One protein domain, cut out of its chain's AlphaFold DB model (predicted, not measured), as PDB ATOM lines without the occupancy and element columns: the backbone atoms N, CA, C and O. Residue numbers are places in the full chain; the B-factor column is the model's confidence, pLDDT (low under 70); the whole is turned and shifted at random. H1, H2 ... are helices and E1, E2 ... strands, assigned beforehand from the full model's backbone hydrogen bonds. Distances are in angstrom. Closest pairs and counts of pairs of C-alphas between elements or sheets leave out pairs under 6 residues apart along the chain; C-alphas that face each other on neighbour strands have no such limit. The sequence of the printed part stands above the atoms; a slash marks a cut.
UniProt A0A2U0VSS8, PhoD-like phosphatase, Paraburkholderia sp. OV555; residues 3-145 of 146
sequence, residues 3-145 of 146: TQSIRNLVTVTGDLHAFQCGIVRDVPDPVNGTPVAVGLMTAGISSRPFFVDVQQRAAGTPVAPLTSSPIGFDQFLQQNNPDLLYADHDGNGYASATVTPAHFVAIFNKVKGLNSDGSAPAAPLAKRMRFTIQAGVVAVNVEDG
ATOM      1  N   THR A   3     233.287 204.580 232.469       89.56
ATOM      2  CA  THR A   3     232.823 205.872 233.027       89.56
ATOM      3  C   THR A   3     232.471 205.810 234.516       89.56
ATOM      4  O   THR A   3     232.561 206.813 235.206       89.56
ATOM      5  N   GLN A   4     232.076 204.633 235.009       90.81
ATOM      6  CA  GLN A   4     231.686 204.412 236.406       90.81
ATOM      7  C   GLN A   4     232.811 203.771 237.232       90.81
ATOM      8  O   GLN A   4     232.572 203.327 238.349       90.81
ATOM      9  N   SER A   5     234.024 203.667 236.675       88.62
ATOM     10  CA  SER A   5     235.186 203.051 237.331       88.62
ATOM     11  C   SER A   5     234.937 201.629 237.860       88.62
ATOM     12  O   SER A   5     235.542 201.208 238.843       88.62
ATOM     13  N   ILE A   6     234.072 200.859 237.191       91.06
ATOM     14  CA  ILE A   6     233.822 199.449 237.520       91.06
ATOM     15  C   ILE A   6     234.972 198.615 236.950       91.06
ATOM     16  O   ILE A   6     235.258 198.689 235.752       91.06
ATOM     17  N   ARG A   7     235.637 197.832 237.810       87.81
ATOM     18  CA  ARG A   7     236.855 197.059 237.478       87.81
ATOM     19  C   ARG A   7     236.769 195.577 237.846       87.81
ATOM     20  O   ARG A   7     237.756 194.863 237.753       87.81
ATOM     21  N   ASN A   8     235.603 195.123 238.290       92.06
ATOM     22  CA  ASN A   8     235.345 193.774 238.796       92.06
ATOM     23  C   ASN A   8     234.165 193.104 238.071       92.06
ATOM     24  O   ASN A   8     233.463 192.286 238.661       92.06
ATOM     25  N   LEU A   9     233.903 193.478 236.813       95.56
ATOM     26  CA  LEU A   9     232.822 192.873 236.043       95.56
ATOM     27  C   LEU A   9     233.242 191.494 235.520       95.56
ATOM     28  O   LEU A   9     234.261 191.361 234.840       95.56
ATOM     29  N   VAL A  10     232.402 190.496 235.787       97.62
ATOM     30  CA  VAL A  10     232.493 189.152 235.211       97.62
ATOM     31  C   VAL A  10     231.182 188.858 234.493       97.62
ATOM     32  O   VAL A  10     230.113 189.068 235.067       97.62
ATOM     33  N   THR A  11     231.246 188.392 233.245       97.31
ATOM     34  CA  THR A  11     230.064 187.915 232.514       97.31
ATOM     35  C   THR A  11     230.046 186.393 232.505       97.31
ATOM     36  O   THR A  11     231.081 185.756 232.328       97.31
ATOM     37  N   VAL A  12     228.867 185.807 232.725       97.56
ATOM     38  CA  VAL A  12     228.651 184.356 232.668       97.56
ATOM     39  C   VAL A  12     227.552 184.089 231.651       97.56
ATOM     40  O   VAL A  12     226.440 184.593 231.801       97.56
ATOM     41  N   THR A  13     227.868 183.332 230.607       97.19
ATOM     42  CA  THR A  13     226.968 183.061 229.482       97.19
ATOM     43  C   THR A  13     226.925 181.572 229.141       97.19
ATOM     44  O   THR A  13     227.744 180.782 229.608       97.19
ATOM     45  N   GLY A  14     225.936 181.189 228.335       95.31
ATOM     46  CA  GLY A  14     225.808 179.865 227.724       95.31
ATOM     47  C   GLY A  14     225.463 180.018 226.242       95.31
ATOM     48  O   GLY A  14     226.097 180.816 225.558       95.31
ATOM     49  N   ASP A  15     224.425 179.314 225.781       95.81
ATOM     50  CA  ASP A  15     223.873 179.338 224.409       95.81
ATOM     51  C   ASP A  15     224.773 178.729 223.323       95.81
ATOM     52  O   ASP A  15     224.350 177.801 222.646       95.81
ATOM     53  N   LEU A  16     226.039 179.140 223.213       95.56
ATOM     54  CA  LEU A  16     226.916 178.696 222.117       95.56
ATOM     55  C   LEU A  16     227.249 177.193 222.156       95.56
ATOM     56  O   LEU A  16     227.741 176.655 221.174       95.56
ATOM     57  N   HIS A  17     227.001 176.511 223.280       97.19
ATOM     58  CA  HIS A  17     227.368 175.108 223.521       97.19
ATOM     59  C   HIS A  17     228.885 174.844 223.471       97.19
ATOM     60  O   HIS A  17     229.336 173.821 222.958       97.19
ATOM     61  N   ALA A  18     229.671 175.759 224.036       97.69
ATOM     62  CA  ALA A  18     231.121 175.652 224.152       97.69
ATOM     63  C   ALA A  18     231.606 176.233 225.480       97.69
ATOM     64  O   ALA A  18     230.945 177.098 226.056       97.69
ATOM     65  N   PHE A  19     232.774 175.795 225.946       98.62
ATOM     66  CA  PHE A  19     233.472 176.500 227.010       98.62
ATOM     67  C   PHE A  19     234.391 177.570 226.423       98.62
ATOM     68  O   PHE A  19     235.208 177.285 225.549       98.62
ATOM     69  N   GLN A  20     234.298 178.796 226.936       98.38
ATOM     70  CA  GLN A  20     235.218 179.877 226.587       98.38
ATOM     71  C   GLN A  20     235.556 180.720 227.814       98.38
ATOM     72  O   GLN A  20     234.733 180.903 228.713       98.38
ATOM     73  N   CYS A  21     236.759 181.282 227.832       98.56
ATOM     74  CA  CYS A  21     237.099 182.386 228.717       98.56
ATOM     75  C   CYS A  21     237.877 183.438 227.936       98.56
ATOM     76  O   CYS A  21     238.759 183.095 227.151       98.56
ATOM     77  N   GLY A  22     237.572 184.714 228.158       97.69
ATOM     78  CA  GLY A  22     238.284 185.789 227.488       97.69
ATOM     79  C   GLY A  22     238.114 187.156 228.126       97.69
ATOM     80  O   GLY A  22     237.363 187.335 229.085       97.69
ATOM     81  N   ILE A  23     238.833 188.132 227.583       97.38
ATOM     82  CA  ILE A  23     238.745 189.535 227.981       97.38
ATOM     83  C   ILE A  23     237.705 190.245 227.118       97.38
ATOM     84  O   ILE A  23     237.714 190.153 225.895       97.38
ATOM     85  N   VAL A  24     236.814 190.995 227.760       96.06
ATOM     86  CA  VAL A  24     235.872 191.886 227.080       96.06
ATOM     87  C   VAL A  24     236.408 193.305 227.161       96.06
ATOM     88  O   VAL A  24     236.742 193.792 228.249       96.06
ATOM     89  N   ARG A  25     236.462 193.983 226.015       95.38
ATOM     90  CA  ARG A  25     236.918 195.370 225.885       95.38
ATOM     91  C   ARG A  25     235.752 196.319 225.618       95.38
ATOM     92  O   ARG A  25     234.709 195.899 225.131       95.38
ATOM     93  N   ASP A  26     235.916 197.593 225.974       94.12
ATOM     94  CA  ASP A  26     234.917 198.642 225.698       94.12
ATOM     95  C   ASP A  26     234.705 198.873 224.193       94.12
ATOM     96  O   ASP A  26     233.584 199.121 223.753       94.12
ATOM     97  N   VAL A  27     235.780 198.743 223.420       94.38
ATOM     98  CA  VAL A  27     235.803 198.663 221.960       94.38
ATOM     99  C   VAL A  27     236.386 197.295 221.590       94.38
ATOM    100  O   VAL A  27     237.404 196.929 222.179       94.38
ATOM    101  N   PRO A  28     235.792 196.534 220.650       90.75
ATOM    102  CA  PRO A  28     236.251 195.194 220.265       90.75
ATOM    103  C   PRO A  28     237.510 195.257 219.383       90.75
ATOM    104  O   PRO A  28     237.525 194.808 218.242       90.75
ATOM    105  N   ASP A  29     238.563 195.865 219.917       93.75
ATOM    106  CA  ASP A  29     239.867 196.037 219.299       93.75
ATOM    107  C   ASP A  29     240.929 195.656 220.344       93.75
ATOM    108  O   ASP A  29     241.021 196.314 221.387       93.75
ATOM    109  N   PRO A  30     241.731 194.605 220.113       89.62
ATOM    110  CA  PRO A  30     242.722 194.157 221.085       89.62
ATOM    111  C   PRO A  30     243.886 195.141 221.273       89.62
ATOM    112  O   PRO A  30     244.553 195.104 222.310       89.62
ATOM    113  N   VAL A  31     244.124 196.029 220.303       91.44
ATOM    114  CA  VAL A  31     245.184 197.043 220.333       91.44
ATOM    115  C   VAL A  31     244.700 198.302 221.048       91.44
ATOM    116  O   VAL A  31     245.383 198.802 221.939       91.44
ATOM    117  N   ASN A  32     243.519 198.807 220.682       94.06
ATOM    118  CA  ASN A  32     243.039 200.114 221.150       94.06
ATOM    119  C   ASN A  32     241.987 200.035 222.268       94.06
ATOM    120  O   ASN A  32     241.805 200.990 223.027       94.06
ATOM    121  N   GLY A  33     241.271 198.916 222.376       94.81
ATOM    122  CA  GLY A  33     240.209 198.720 223.356       94.81
ATOM    123  C   GLY A  33     240.753 198.571 224.772       94.81
ATOM    124  O   GLY A  33     241.769 197.924 225.017       94.81
ATOM    125  N   THR A  34     240.050 199.139 225.747       94.00
ATOM    126  CA  THR A  34     240.363 198.981 227.169       94.00
ATOM    127  C   THR A  34     239.654 197.741 227.722       94.00
ATOM    128  O   THR A  34     238.431 197.664 227.599       94.00
ATOM    129  N   PRO A  35     240.354 196.804 228.391       94.88
ATOM    130  CA  PRO A  35     239.713 195.718 229.133       94.88
ATOM    131  C   PRO A  35     238.720 196.247 230.175       94.88
ATOM    132  O   PRO A  35     239.062 197.100 230.999       94.88
ATOM    133  N   VAL A  36     237.486 195.738 230.155       95.88
ATOM    134  CA  VAL A  36     236.407 196.141 231.077       95.88
ATOM    135  C   VAL A  36     235.757 194.981 231.824       95.88
ATOM    136  O   VAL A  36     235.132 195.230 232.855       95.88
ATOM    137  N   ALA A  37     235.889 193.744 231.339       96.62
ATOM    138  CA  ALA A  37     235.367 192.564 232.020       96.62
ATOM    139  C   ALA A  37     236.119 191.290 231.631       96.62
ATOM    140  O   ALA A  37     236.797 191.248 230.605       96.62
ATOM    141  N   VAL A  38     235.943 190.246 232.436       98.00
ATOM    142  CA  VAL A  38     236.282 188.869 232.058       98.00
ATOM    143  C   VAL A  38     234.992 188.148 231.687       98.00
ATOM    144  O   VAL A  38     234.029 188.169 232.452       98.00
ATOM    145  N   GLY A  39     234.966 187.528 230.512       97.81
ATOM    146  CA  GLY A  39     233.859 186.703 230.051       97.81
ATOM    147  C   GLY A  39     234.113 185.222 230.286       97.81
ATOM    148  O   GLY A  39     235.212 184.726 230.043       97.81
ATOM    149  N   LEU A  40     233.080 184.528 230.752       98.56
ATOM    150  CA  LEU A  40     233.034 183.087 230.955       98.56
ATOM    151  C   LEU A  40     231.818 182.537 230.212       98.56
ATOM    152  O   LEU A  40     230.686 182.905 230.515       98.56
ATOM    153  N   MET A  41     232.045 181.632 229.270       98.12
ATOM    154  CA  MET A  41     230.992 180.906 228.572       98.12
ATOM    155  C   MET A  41     231.049 179.444 228.985       98.12
ATOM    156  O   MET A  41     232.109 178.824 228.904       98.12
ATOM    157  N   THR A  42     229.928 178.898 229.448       97.50
ATOM    158  CA  THR A  42     229.817 177.474 229.771       97.50
ATOM    159  C   THR A  42     229.227 176.695 228.605       97.50
ATOM    160  O   THR A  42     228.323 177.171 227.914       97.50
ATOM    161  N   ALA A  43     229.689 175.455 228.439       97.38
ATOM    162  CA  ALA A  43     229.091 174.528 227.495       97.38
ATOM    163  C   ALA A  43     227.639 174.185 227.858       97.38
ATOM    164  O   ALA A  43     227.171 174.426 228.975       97.38
ATOM    165  N   GLY A  44     226.936 173.582 226.897       95.88
ATOM    166  CA  GLY A  44     225.608 173.024 227.124       95.88
ATOM    167  C   GLY A  44     225.672 171.745 227.960       95.88
ATOM    168  O   GLY A  44     226.609 170.954 227.836       95.88
ATOM    169  N   ILE A  45     224.636 171.507 228.769       95.12
ATOM    170  CA  ILE A  45     224.505 170.269 229.557       95.12
ATOM    171  C   ILE A  45     224.301 169.060 228.636       95.12
ATOM    172  O   ILE A  45     224.971 168.045 228.793       95.12
ATOM    173  N   SER A  46     223.389 169.184 227.670       92.94
ATOM    174  CA  SER A  46     222.981 168.092 226.774       92.94
ATOM    175  C   SER A  46     222.892 168.496 225.305       92.94
ATOM    176  O   SER A  46     222.679 167.642 224.447       92.94
ATOM    177  N   SER A  47     222.996 169.789 225.002       95.00
ATOM    178  CA  SER A  47     223.005 170.255 223.622       95.00
ATOM    179  C   SER A  47     224.226 169.731 222.882       95.00
ATOM    180  O   SER A  47     225.284 169.546 223.478       95.00
ATOM    181  N   ARG A  48     224.110 169.540 221.572       95.38
ATOM    182  CA  ARG A  48     225.259 169.161 220.752       95.38
ATOM    183  C   ARG A  48     226.392 170.201 220.895       95.38
ATOM    184  O   ARG A  48     226.085 171.393 220.845       95.38
ATOM    185  N   PRO A  49     227.662 169.778 221.063       97.25
ATOM    186  CA  PRO A  49     228.787 170.705 221.141       97.25
ATOM    187  C   PRO A  49     228.915 171.586 219.898       97.25
ATOM    188  O   PRO A  49     228.700 171.117 218.775       97.25
ATOM    189  N   PHE A  50     229.330 172.839 220.097       97.69
ATOM    190  CA  PHE A  50     229.489 173.827 219.027       97.69
ATOM    191  C   PHE A  50     230.341 173.314 217.863       97.69
ATOM    192  O   PHE A  50     229.969 173.469 216.701       97.69
ATOM    193  N   PHE A  51     231.468 172.668 218.172       98.19
ATOM    194  CA  PHE A  51     232.387 172.141 217.168       98.19
ATOM    195  C   PHE A  51     231.685 171.194 216.189       98.19
ATOM    196  O   PHE A  51     231.892 171.302 214.983       98.19
ATOM    197  N   VAL A  52     230.812 170.310 216.685       97.19
ATOM    198  CA  VAL A  52     230.090 169.341 215.849       97.19
ATOM    199  C   VAL A  52     229.121 170.056 214.901       97.19
ATOM    200  O   VAL A  52     229.030 169.694 213.727       97.19
ATOM    201  N   ASP A  53     228.439 171.106 215.367       96.50
ATOM    202  CA  ASP A  53     227.556 171.908 214.514       96.50
ATOM    203  C   ASP A  53     228.332 172.685 213.441       96.50
ATOM    204  O   ASP A  53     227.910 172.723 212.281       96.50
ATOM    205  N   VAL A  54     229.482 173.275 213.786       97.56
ATOM    206  CA  VAL A  54     230.337 173.959 212.801       97.56
ATOM    207  C   VAL A  54     230.917 172.957 211.808       97.56
ATOM    208  O   VAL A  54     230.888 173.215 210.606       97.56
ATOM    209  N   GLN A  55     231.387 171.796 212.269       98.19
ATOM    210  CA  GLN A  55     231.915 170.742 211.407       98.19
ATOM    211  C   GLN A  55     230.868 170.280 210.389       98.19
ATOM    212  O   GLN A  55     231.161 170.217 209.194       98.19
ATOM    213  N   GLN A  56     229.631 170.037 210.835       97.56
ATOM    214  CA  GLN A  56     228.535 169.641 209.954       97.56
ATOM    215  C   GLN A  56     228.219 170.720 208.908       97.56
ATOM    216  O   GLN A  56     227.983 170.399 207.745       97.56
ATOM    217  N   ARG A  57     228.225 172.000 209.297       96.88
ATOM    218  CA  ARG A  57     227.944 173.127 208.388       96.88
ATOM    219  C   ARG A  57     229.090 173.421 207.422       96.88
ATOM    220  O   ARG A  57     228.839 173.879 206.314       96.88
ATOM    221  N   ALA A  58     230.332 173.180 207.837       97.56
ATOM    222  CA  ALA A  58     231.519 173.404 207.021       97.56
ATOM    223  C   ALA A  58     231.747 172.289 205.986       97.56
ATOM    224  O   ALA A  58     232.475 172.507 205.015       97.56
ATOM    225  N   ALA A  59     231.147 171.110 206.170       97.50
ATOM    226  CA  ALA A  59     231.308 169.968 205.276       97.50
ATOM    227  C   ALA A  59     231.003 170.334 203.809       97.50
ATOM    228  O   ALA A  59     229.969 170.916 203.493       97.50
ATOM    229  N   GLY A  60     231.928 169.997 202.905       96.81
ATOM    230  CA  GLY A  60     231.807 170.295 201.471       96.81
ATOM    231  C   GLY A  60     232.107 171.745 201.071       96.81
ATOM    232  O   GLY A  60     232.031 172.073 199.890       96.81
ATOM    233  N   THR A  61     232.479 172.611 202.017       97.75
ATOM    234  CA  THR A  61     232.894 173.995 201.744       97.75
ATOM    235  C   THR A  61     234.424 174.137 201.782       97.75
ATOM    236  O   THR A  61     235.102 173.301 202.388       97.75
ATOM    237  N   PRO A  62     235.004 175.219 201.224       97.56
ATOM    238  CA  PRO A  62     236.445 175.479 201.319       97.56
ATOM    239  C   PRO A  62     236.990 175.627 202.750       97.56
ATOM    240  O   PRO A  62     238.197 175.519 202.946       97.56
ATOM    241  N   VAL A  63     236.131 175.865 203.751       95.38
ATOM    242  CA  VAL A  63     236.540 176.015 205.160       95.38
ATOM    243  C   VAL A  63     236.492 174.705 205.954       95.38
ATOM    244  O   VAL A  63     236.896 174.694 207.113       95.38
ATOM    245  N   ALA A  64     236.077 173.586 205.345       97.19
ATOM    246  CA  ALA A  64     236.071 172.265 205.984       97.19
ATOM    247  C   ALA A  64     237.406 171.871 206.658       97.19
ATOM    248  O   ALA A  64     237.365 171.281 207.737       97.19
ATOM    249  N   PRO A  65     238.597 172.207 206.113       96.69
ATOM    250  CA  PRO A  65     239.856 171.875 206.781       96.69
ATOM    251  C   PRO A  65     240.012 172.483 208.187       96.69
ATOM    252  O   PRO A  65     240.698 171.891 209.023       96.69
ATOM    253  N   LEU A  66     239.350 173.615 208.479       95.56
ATOM    254  CA  LEU A  66     239.397 174.274 209.793       95.56
ATOM    255  C   LEU A  66     238.691 173.469 210.896       95.56
ATOM    256  O   LEU A  66     238.972 173.679 212.070       95.56
ATOM    257  N   THR A  67     237.803 172.538 210.537       97.00
ATOM    258  CA  THR A  67     237.058 171.678 211.474       97.00
ATOM    259  C   THR A  67     237.512 170.217 211.417       97.00
ATOM    260  O   THR A  67     236.781 169.303 211.802       97.00
ATOM    261  N   SER A  68     238.741 169.978 210.949       96.38
ATOM    262  CA  SER A  68     239.352 168.641 210.887       96.38
ATOM    263  C   SER A  68     239.657 168.046 212.265       96.38
ATOM    264  O   SER A  68     239.671 166.827 212.418       96.38
ATOM    265  N   SER A  69     239.868 168.888 213.281       97.88
ATOM    266  CA  SER A  69     239.987 168.467 214.677       97.88
ATOM    267  C   SER A  69     239.463 169.551 215.627       97.88
ATOM    268  O   SER A  69     239.654 170.736 215.333       97.88
ATOM    269  N   PRO A  70     238.866 169.179 216.776       97.62
ATOM    270  CA  PRO A  70     238.460 170.136 217.804       97.62
ATOM    271  C   PRO A  70     239.591 171.053 218.265       97.62
ATOM    272  O   PRO A  70     239.452 172.270 218.262       97.62
ATOM    273  N   ILE A  71     240.753 170.469 218.569       97.00
ATOM    274  CA  ILE A  71     241.918 171.208 219.069       97.00
ATOM    275  C   ILE A  71     242.421 172.203 218.018       97.00
ATOM    276  O   ILE A  71     242.723 173.345 218.352       97.00
ATOM    277  N   GLY A  72     242.498 171.794 216.747       97.44
ATOM    278  CA  GLY A  72     242.913 172.688 215.665       97.44
ATOM    279  C   GLY A  72     241.931 173.842 215.452       97.44
ATOM    280  O   GLY A  72     242.359 174.970 215.213       97.44
ATOM    281  N   PHE A  73     240.630 173.582 215.597       98.06
ATOM    282  CA  PHE A  73     239.595 174.613 215.536       98.06
ATOM    283  C   PHE A  73     239.725 175.621 216.686       98.06
ATOM    284  O   PHE A  73     239.746 176.829 216.444       98.06
ATOM    285  N   ASP A  74     239.897 175.135 217.917       98.19
ATOM    286  CA  ASP A  74     240.109 175.973 219.101       98.19
ATOM    287  C   ASP A  74     241.365 176.844 218.942       98.19
ATOM    288  O   ASP A  74     241.312 178.060 219.127       98.19
ATOM    289  N   GLN A  75     242.479 176.247 218.508       97.50
ATOM    290  CA  GLN A  75     243.732 176.959 218.255       97.50
ATOM    291  C   GLN A  75     243.582 178.035 217.179       97.50
ATOM    292  O   GLN A  75     244.065 179.150 217.369       97.50
ATOM    293  N   PHE A  76     242.902 177.733 216.070       97.25
ATOM    294  CA  PHE A  76     242.638 178.710 215.016       97.25
ATOM    295  C   PHE A  76     241.837 179.903 215.552       97.25
ATOM    296  O   PHE A  76     242.190 181.054 215.285       97.25
ATOM    297  N   LEU A  77     240.788 179.649 216.341       97.44
ATOM    298  CA  LEU A  77     240.000 180.719 216.946       97.44
ATOM    299  C   LEU A  77     240.843 181.560 217.906       97.44
ATOM    300  O   LEU A  77     240.819 182.781 217.798       97.44
ATOM    301  N   GLN A  78     241.634 180.948 218.785       97.31
ATOM    302  CA  GLN A  78     242.480 181.693 219.721       97.31
ATOM    303  C   GLN A  78     243.583 182.498 219.017       97.31
ATOM    304  O   GLN A  78     243.841 183.640 219.388       97.31
ATOM    305  N   GLN A  79     244.192 181.960 217.954       97.19
ATOM    306  CA  GLN A  79     245.198 182.675 217.156       97.19
ATOM    307  C   GLN A  79     244.644 183.957 216.523       97.19
ATOM    308  O   GLN A  79     245.362 184.947 216.408       97.19
ATOM    309  N   ASN A  80     243.370 183.945 216.126       96.69
ATOM    310  CA  ASN A  80     242.714 185.086 215.483       96.69
ATOM    311  C   ASN A  80     241.936 185.975 216.467       96.69
ATOM    312  O   ASN A  80     241.446 187.033 216.080       96.69
ATOM    313  N   ASN A  81     241.826 185.568 217.734       97.06
ATOM    314  CA  ASN A  81     241.122 186.293 218.787       97.06
ATOM    315  C   ASN A  81     242.017 186.335 220.036       97.06
ATOM    316  O   ASN A  81     241.839 185.515 220.934       97.06
ATOM    317  N   PRO A  82     242.977 187.275 220.131       94.94
ATOM    318  CA  PRO A  82     243.977 187.284 221.208       94.94
ATOM    319  C   PRO A  82     243.386 187.485 222.612       94.94
ATOM    320  O   PRO A  82     244.032 187.152 223.602       94.94
ATOM    321  N   ASP A  83     242.159 188.001 222.713       97.19
ATOM    322  CA  ASP A  83     241.435 188.105 223.981       97.19
ATOM    323  C   ASP A  83     240.717 186.797 224.383       97.19
ATOM    324  O   ASP A  83     240.208 186.718 225.499       97.19
ATOM    325  N   LEU A  84     240.669 185.764 223.526       97.81
ATOM    326  CA  LEU A  84     240.117 184.437 223.831       97.81
ATOM    327  C   LEU A  84     241.182 183.570 224.519       97.81
ATOM    328  O   LEU A  84     241.955 182.843 223.891       97.81
ATOM    329  N   LEU A  85     241.215 183.647 225.843       97.56
ATOM    330  CA  LEU A  85     242.242 183.034 226.685       97.56
ATOM    331  C   LEU A  85     242.055 181.524 226.882       97.56
ATOM    332  O   LEU A  85     243.018 180.815 227.159       97.56
ATOM    333  N   TYR A  86     240.833 181.020 226.723       98.19
ATOM    334  CA  TYR A  86     240.534 179.591 226.744       98.19
ATOM    335  C   TYR A  86     239.381 179.266 225.796       98.19
ATOM    336  O   TYR A  86     238.401 180.011 225.736       98.19
ATOM    337  N   ALA A  87     239.491 178.127 225.116       98.12
ATOM    338  CA  ALA A  87     238.469 177.564 224.249       98.12
ATOM    339  C   ALA A  87     238.423 176.037 224.409       98.12
ATOM    340  O   ALA A  87     239.462 175.383 224.472       98.12
ATOM    341  N   ASP A  88     237.209 175.492 224.479       98.25
ATOM    342  CA  ASP A  88     236.905 174.074 224.284       98.25
ATOM    343  C   ASP A  88     235.495 173.981 223.685       98.25
ATOM    344  O   ASP A  88     234.482 174.078 224.391       98.25
ATOM    345  N   HIS A  89     235.431 173.874 222.357       98.25
ATOM    346  CA  HIS A  89     234.169 173.863 221.609       98.25
ATOM    347  C   HIS A  89     233.589 172.459 221.392       98.25
ATOM    348  O   HIS A  89     232.485 172.329 220.860       98.25
ATOM    349  N   ASP A  90     234.307 171.412 221.802       97.25
ATOM    350  CA  ASP A  90     233.905 170.010 221.655       97.25
ATOM    351  C   ASP A  90     233.658 169.371 223.023       97.25
ATOM    352  O   ASP A  90     234.317 168.415 223.441       97.25
ATOM    353  N   GLY A  91     232.737 169.952 223.785       94.81
ATOM    354  CA  GLY A  91     232.430 169.473 225.119       94.81
ATOM    355  C   GLY A  91     231.025 169.801 225.582       94.81
ATOM    356  O   GLY A  91     230.447 170.823 225.226       94.81
ATOM    357  N   ASN A  92     230.517 168.928 226.443       97.44
ATOM    358  CA  ASN A  92     229.373 169.184 227.301       97.44
ATOM    359  C   ASN A  92     229.841 169.362 228.739       97.44
ATOM    360  O   ASN A  92     230.901 168.862 229.131       97.44
ATOM    361  N   GLY A  93     229.029 170.033 229.547       97.50
ATOM    362  CA  GLY A  93     229.272 170.132 230.976       97.50
ATOM    363  C   GLY A  93     228.694 171.392 231.585       97.50
ATOM    364  O   GLY A  93     227.706 171.929 231.096       97.50
ATOM    365  N   TYR A  94     229.291 171.834 232.687       97.69
ATOM    366  CA  TYR A  94     228.769 172.941 233.480       97.69
ATOM    367  C   TYR A  94     229.881 173.725 234.169       97.69
ATOM    368  O   TYR A  94     230.974 173.212 234.425       97.69
ATOM    369  N   ALA A  95     229.568 174.965 234.531       98.06
ATOM    370  CA  ALA A  95     230.392 175.784 235.397       98.06
ATOM    371  C   ALA A  95     229.859 175.771 236.837       98.06
ATOM    372  O   ALA A  95     228.653 175.761 237.071       98.06
ATOM    373  N   SER A  96     230.764 175.824 237.807       97.75
ATOM    374  CA  SER A  96     230.448 176.207 239.187       97.75
ATOM    375  C   SER A  96     231.289 177.420 239.559       97.75
ATOM    376  O   SER A  96     232.411 177.547 239.073       97.75
ATOM    377  N   ALA A  97     230.755 178.320 240.380       98.12
ATOM    378  CA  ALA A  97     231.443 179.547 240.756       98.12
ATOM    379  C   ALA A  97     231.438 179.746 242.271       98.12
ATOM    380  O   ALA A  97     230.430 179.509 242.934       98.12
ATOM    381  N   THR A  98     232.566 180.204 242.806       98.56
ATOM    382  CA  THR A  98     232.708 180.683 244.183       98.56
ATOM    383  C   THR A  98     233.059 182.161 244.138       98.56
ATOM    384  O   THR A  98     233.995 182.558 243.445       98.56
ATOM    385  N   VAL A  99     232.306 182.979 244.873       98.25
ATOM    386  CA  VAL A  99     232.469 184.436 244.880       98.25
ATOM    387  C   VAL A  99     232.766 184.901 246.295       98.25
ATOM    388  O   VAL A  99     232.038 184.580 247.232       98.25
ATOM    389  N   THR A 100     233.832 185.676 246.439       98.31
ATOM    390  CA  THR A 100     234.213 186.354 247.677       98.31
ATOM    391  C   THR A 100     234.437 187.842 247.390       98.31
ATOM    392  O   THR A 100     234.527 188.233 246.224       98.31
ATOM    393  N   PRO A 101     234.592 188.698 248.416       97.75
ATOM    394  CA  PRO A 101     234.989 190.088 248.192       97.75
ATOM    395  C   PRO A 101     236.336 190.237 247.466       97.75
ATOM    396  O   PRO A 101     236.571 191.256 246.825       97.75
ATOM    397  N   ALA A 102     237.220 189.238 247.574       97.38
ATOM    398  CA  ALA A 102     238.561 189.285 247.003       97.38
ATOM    399  C   ALA A 102     238.639 188.697 245.587       97.38
ATOM    400  O   ALA A 102     239.491 189.121 244.813       97.38
ATOM    401  N   HIS A 103     237.793 187.723 245.241       97.81
ATOM    402  CA  HIS A 103     237.900 187.020 243.963       97.81
ATOM    403  C   HIS A 103     236.604 186.341 243.514       97.81
ATOM    404  O   HIS A 103     235.753 185.957 244.320       97.81
ATOM    405  N   PHE A 104     236.527 186.110 242.207       98.50
ATOM    406  CA  PHE A 104     235.608 185.187 241.558       98.50
ATOM    407  C   PHE A 104     236.413 183.989 241.046       98.50
ATOM    408  O   PHE A 104     237.351 184.163 240.269       98.50
ATOM    409  N   VAL A 105     236.055 182.778 241.469       98.56
ATOM    410  CA  VAL A 105     236.661 181.535 240.975       98.56
ATOM    411  C   VAL A 105     235.606 180.721 240.249       98.56
ATOM    412  O   VAL A 105     234.621 180.313 240.859       98.56
ATOM    413  N   ALA A 106     235.826 180.462 238.962       98.62
ATOM    414  CA  ALA A 106     235.005 179.565 238.162       98.62
ATOM    415  C   ALA A 106     235.709 178.222 237.975       98.62
ATOM    416  O   ALA A 106     236.924 178.164 237.792       98.62
ATOM    417  N   ILE A 107     234.930 177.149 237.964       98.62
ATOM    418  CA  ILE A 107     235.375 175.803 237.639       98.62
ATOM    419  C   ILE A 107     234.522 175.299 236.487       98.62
ATOM    420  O   ILE A 107     233.326 175.067 236.680       98.62
ATOM    421  N   PHE A 108     235.122 175.114 235.314       98.62
ATOM    422  CA  PHE A 108     234.460 174.416 234.212       98.62
ATOM    423  C   PHE A 108     234.691 172.922 234.369       98.62
ATOM    424  O   PHE A 108     235.831 172.475 234.484       98.62
ATOM    425  N   ASN A 109     233.606 172.155 234.388       98.38
ATOM    426  CA  ASN A 109     233.619 170.701 234.449       98.38
ATOM    427  C   ASN A 109     233.121 170.176 233.105       98.38
ATOM    428  O   ASN A 109     231.917 170.195 232.848       98.38
ATOM    429  N   LYS A 110     234.038 169.701 232.262       98.12
ATOM    430  CA  LYS A 110     233.693 168.964 231.046       98.12
ATOM    431  C   LYS A 110     233.337 167.536 231.424       98.12
ATOM    432  O   LYS A 110     234.081 166.891 232.167       98.12
ATOM    433  N   VAL A 111     232.231 167.034 230.896       97.69
ATOM    434  CA  VAL A 111     231.747 165.678 231.162       97.69
ATOM    435  C   VAL A 111     231.841 164.806 229.916       97.69
ATOM    436  O   VAL A 111     231.800 165.294 228.788       97.69
ATOM    437  N   LYS A 112     231.996 163.501 230.126       96.44
ATOM    438  CA  LYS A 112     231.919 162.490 229.072       96.44
ATOM    439  C   LYS A 112     230.471 162.327 228.619       96.44
ATOM    440  O   LYS A 112     229.546 162.467 229.420       96.44
ATOM    441  N   GLY A 113     230.303 161.981 227.347       92.69
ATOM    442  CA  GLY A 113     229.019 161.521 226.828       92.69
ATOM    443  C   GLY A 113     228.575 160.206 227.474       92.69
ATOM    444  O   GLY A 113     229.328 159.565 228.213       92.69
ATOM    445  N   LEU A 114     227.340 159.807 227.174       93.75
ATOM    446  CA  LEU A 114     226.831 158.485 227.535       93.75
ATOM    447  C   LEU A 114     227.671 157.387 226.871       93.75
ATOM    448  O   LEU A 114     228.258 157.591 225.804       93.75
ATOM    449  N   ASN A 115     227.700 156.212 227.495       95.25
ATOM    450  CA  ASN A 115     228.259 155.016 226.876       95.25
ATOM    451  C   ASN A 115     227.447 154.646 225.620       95.25
ATOM    452  O   ASN A 115     226.320 155.108 225.429       95.25
ATOM    453  N   SER A 116     227.987 153.774 224.767       95.38
ATOM    454  CA  SER A 116     227.314 153.355 223.525       95.38
ATOM    455  C   SER A 116     225.951 152.687 223.747       95.38
ATOM    456  O   SER A 116     225.124 152.680 222.842       95.38
ATOM    457  N   ASP A 117     225.720 152.122 224.933       96.44
ATOM    458  CA  ASP A 117     224.449 151.522 225.359       96.44
ATOM    459  C   ASP A 117     223.473 152.538 225.992       96.44
ATOM    460  O   ASP A 117     222.398 152.164 226.457       96.44
ATOM    461  N   GLY A 118     223.839 153.824 226.025       95.19
ATOM    462  CA  GLY A 118     223.060 154.908 226.624       95.19
ATOM    463  C   GLY A 118     223.198 155.034 228.144       95.19
ATOM    464  O   GLY A 118     222.596 155.934 228.729       95.19
ATOM    465  N   SER A 119     223.982 154.178 228.804       96.69
ATOM    466  CA  SER A 119     224.213 154.267 230.248       96.69
ATOM    467  C   SER A 119     225.164 155.410 230.625       96.69
ATOM    468  O   SER A 119     225.952 155.906 229.810       96.69
ATOM    469  N   ALA A 120     225.102 155.842 231.887       95.69
ATOM    470  CA  ALA A 120     226.021 156.844 232.416       95.69
ATOM    471  C   ALA A 120     227.452 156.276 232.542       95.69
ATOM    472  O   ALA A 120     227.632 155.148 233.011       95.69
ATOM    473  N   PRO A 121     228.492 157.047 232.185       96.94
ATOM    474  CA  PRO A 121     229.876 156.629 232.383       96.94
ATOM    475  C   PRO A 121     230.219 156.533 233.879       96.94
ATOM    476  O   PRO A 121     229.874 157.417 234.661       96.94
ATOM    477  N   ALA A 122     230.979 155.502 234.273       97.06
ATOM    478  CA  ALA A 122     231.373 155.281 235.674       97.06
ATOM    479  C   ALA A 122     232.205 156.438 236.269       97.06
ATOM    480  O   ALA A 122     232.114 156.731 237.457       97.06
ATOM    481  N   ALA A 123     232.998 157.113 235.431       96.88
ATOM    482  CA  ALA A 123     233.740 158.324 235.774       96.88
ATOM    483  C   ALA A 123     233.351 159.442 234.789       96.88
ATOM    484  O   ALA A 123     233.977 159.539 233.724       96.88
ATOM    485  N   PRO A 124     232.309 160.241 235.103       95.94
ATOM    486  CA  PRO A 124     231.703 161.174 234.155       95.94
ATOM    487  C   PRO A 124     232.540 162.423 233.893       95.94
ATOM    488  O   PRO A 124     232.403 163.016 232.831       95.94
ATOM    489  N   LEU A 125     233.420 162.829 234.809       97.44
ATOM    490  CA  LEU A 125     234.299 163.977 234.590       97.44
ATOM    491  C   LEU A 125     235.352 163.637 233.521       97.44
ATOM    492  O   LEU A 125     236.074 162.646 233.639       97.44
ATOM    493  N   ALA A 126     235.429 164.461 232.481       96.75
ATOM    494  CA  ALA A 126     236.429 164.362 231.423       96.75
ATOM    495  C   ALA A 126     237.597 165.325 231.655       96.75
ATOM    496  O   ALA A 126     238.749 164.945 231.471       96.75
ATOM    497  N   LYS A 127     237.301 166.567 232.051       97.19
ATOM    498  CA  LYS A 127     238.304 167.615 232.263       97.19
ATOM    499  C   LYS A 127     237.787 168.661 233.242       97.19
ATOM    500  O   LYS A 127     236.582 168.921 233.286       97.19
ATOM    501  N   ARG A 128     238.696 169.283 233.989       98.06
ATOM    502  CA  ARG A 128     238.386 170.430 234.836       98.06
ATOM    503  C   ARG A 128     239.362 171.571 234.587       98.06
ATOM    504  O   ARG A 128     240.567 171.352 234.534       98.06
ATOM    505  N   MET A 129     238.815 172.775 234.472       98.44
ATOM    506  CA  MET A 129     239.569 174.025 234.382       98.44
ATOM    507  C   MET A 129     239.206 174.927 235.556       98.44
ATOM    508  O   MET A 129     238.035 174.970 235.943       98.44
ATOM    509  N   ARG A 130     240.171 175.685 236.079       98.75
ATOM    510  CA  ARG A 130     239.935 176.766 237.046       98.75
ATOM    511  C   ARG A 130     240.248 178.117 236.423       98.75
ATOM    512  O   ARG A 130     241.268 178.284 235.765       98.75
ATOM    513  N   PHE A 131     239.379 179.079 236.702       98.62
ATOM    514  CA  PHE A 131     239.511 180.473 236.301       98.62
ATOM    515  C   PHE A 131     239.454 181.339 237.549       98.62
ATOM    516  O   PHE A 131     238.414 181.393 238.202       98.62
ATOM    517  N   THR A 132     240.552 182.009 237.883       98.50
ATOM    518  CA  THR A 132     240.628 182.887 239.058       98.50
ATOM    519  C   THR A 132     240.714 184.342 238.617       98.50
ATOM    520  O   THR A 132     241.657 184.729 237.930       98.50
ATOM    521  N   ILE A 133     239.743 185.153 239.037       98.38
ATOM    522  CA  ILE A 133     239.631 186.580 238.717       98.38
ATOM    523  C   ILE A 133     239.705 187.360 240.031       98.38
ATOM    524  O   ILE A 133     238.844 187.203 240.899       98.38
ATOM    525  N   GLN A 134     240.738 188.187 240.190       97.56
ATOM    526  CA  GLN A 134     240.926 189.009 241.390       97.56
ATOM    527  C   GLN A 134     240.049 190.265 241.333       97.56
ATOM    528  O   GLN A 134     239.857 190.861 240.272       97.56
ATOM    529  N   ALA A 135     239.537 190.704 242.480       95.31
ATOM    530  CA  ALA A 135     238.759 191.932 242.571       95.31
ATOM    531  C   ALA A 135     239.578 193.144 242.094       95.31
ATOM    532  O   ALA A 135     240.734 193.330 242.468       95.31
ATOM    533  N   GLY A 136     238.961 193.984 241.258       92.69
ATOM    534  CA  GLY A 136     239.581 195.203 240.731       92.69
ATOM    535  C   GLY A 136     240.575 194.986 239.584       92.69
ATOM    536  O   GLY A 136     241.113 195.967 239.065       92.69
ATOM    537  N   VAL A 137     240.797 193.737 239.163       92.12
ATOM    538  CA  VAL A 137     241.700 193.382 238.066       92.12
ATOM    539  C   VAL A 137     240.896 192.785 236.914       92.12
ATOM    540  O   VAL A 137     240.168 191.813 237.087       92.12
ATOM    541  N   VAL A 138     241.069 193.332 235.710       94.69
ATOM    542  CA  VAL A 138     240.496 192.757 234.482       94.69
ATOM    543  C   VAL A 138     241.516 191.805 233.860       94.69
ATOM    544  O   VAL A 138     242.150 192.109 232.854       94.69
ATOM    545  N   ALA A 139     241.728 190.679 234.536       95.00
ATOM    546  CA  ALA A 139     242.585 189.582 234.102       95.00
ATOM    547  C   ALA A 139     242.095 188.277 234.741       95.00
ATOM    548  O   ALA A 139     241.362 188.295 235.732       95.00
ATOM    549  N   VAL A 140     242.520 187.146 234.188       97.62
ATOM    550  CA  VAL A 140     242.144 185.816 234.671       97.62
ATOM    551  C   VAL A 140     243.361 184.901 234.677       97.62
ATOM    552  O   VAL A 140     244.120 184.863 233.711       97.62
ATOM    553  N   ASN A 141     243.543 184.168 235.773       98.00
ATOM    554  CA  ASN A 141     244.462 183.039 235.822       98.00
ATOM    555  C   ASN A 141     243.721 181.778 235.372       98.00
ATOM    556  O   ASN A 141     242.667 181.476 235.935       98.00
ATOM    557  N   VAL A 142     244.263 181.065 234.385       98.06
ATOM    558  CA  VAL A 142     243.671 179.845 233.818       98.06
ATOM    559  C   VAL A 142     244.535 178.648 234.207       98.06
ATOM    560  O   VAL A 142     245.722 178.615 233.891       98.06
ATOM    561  N   GLU A 143     243.944 177.664 234.877       98.19
ATOM    562  CA  GLU A 143     244.619 176.435 235.311       98.19
ATOM    563  C   GLU A 143     243.900 175.209 234.727       98.19
ATOM    564  O   GLU A 143     242.671 175.119 234.790       98.19
ATOM    565  N   ASP A 144     244.667 174.263 234.185       95.81
ATOM    566  CA  ASP A 144     244.186 172.998 233.614       95.81
ATOM    567  C   ASP A 144     244.464 171.824 234.572       95.81
ATOM    568  O   ASP A 144     245.485 171.812 235.259       95.81
ATOM    569  N   GLY A 145     243.579 170.824 234.596       88.31
ATOM    570  CA  GLY A 145     243.828 169.525 235.228       88.31
ATOM    571  C   GLY A 145     243.660 169.483 236.749       88.31
ATOM    572  O   GLY A 145     244.331 168.690 237.407       88.31
TER     573      GLY A 145
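What this domain is: This is residues 3 to 145 of the 146 residues of the protein "PhoD-like phosphatase" of Paraburkholderia sp. OV555 (UniProt A0A2U0VSS8). Two twisted sheets of four strands lie face to face as a sandwich, with their strands crossed at a small angle of 23 degrees. H3 packs on the first sheet along its edge strand E4, H2 meets H3 at a corner near the start of H3 with H1 packed beside H2, and a long loop, residues 112 to 124, reaches out from the second sheet. The printed part has 143 residues, with E1 E2 E3 H1 H2 H3 E4 E5 E6 E7 E8 along it; the class is mixed, helices and strands. The first sheet, E1 E3 E2 E4, is mixed and the second, E5 E6 E7 E8, is antiparallel. The whole is compact, with a radius of gyration of the C-alphas of 16.6 A and spans of 52 by 40 by 23 A.

How they stand to each other: Begin at E1, residues 9 to 13, an edge strand parallel to E3, residues 35 to 41; N 11 and O 38 are 2.9 A apart, within hydrogen-bond range. E3 forms a hairpin with E2, residues 19 to 25, where N 22 and O 39 are 3.0 A apart. Next to E2 is the other edge strand, antiparallel E4, residues 84 to 88, with N 21 and O 86 at 3.0 A. H1, residues 50 to 58, touches H2, residues 64 to 67; their closest C-alphas, of Ala 58 and Ala 64, are 4.8 A apart. H2 and H3, residues 70 to 80, touch only at the corner, Thr 67 to Phe 73, 5.6 A between C-alphas. H3 is on the first sheet at a height of 6.9 A, along the strands at 9 degrees to E4 on the local plane; it is only just over E4, on which 3 of its 11 C-alphas fall. H1 and H3 have every O i to N i+4 pair within hydrogen-bond range; H2 is too short for one. Then find the meander, each strand the antiparallel neighbour of the one before: E5, residues 92 to 99, E6, residues 103 to 111, E7, residues 125 to 134, and E8, residues 141 to 144. Look for N 96 and O 107 at 2.9 A, N 106 and O 131 at 2.9 A, and N 130 and O 143 at 2.9 A. Across the sandwich, the closest C-alphas of E2 and E6, of Phe 19 and Phe 108, are 7.6 A apart.

Where its parts are: Find C-alpha 9 at (232.822, 192.873, 236.043), where E1 begins. E2 runs 19.2 A, E3 17.2 A and H3 15.7 A. H3 starts at C-alpha 70, (238.460, 170.136, 217.804). E5 measures 23.5 A, E6 25.6 A and E7 26.8 A; E8 ends at C-alpha 144, (244.186, 172.998, 233.614).

The domain as a whole: The two farthest C-alphas, of Thr 3 and Asp 117, are 55.5 A apart. The printed part has no cut, and E6 to E7 is its one long link. No printed residue is under pLDDT 70.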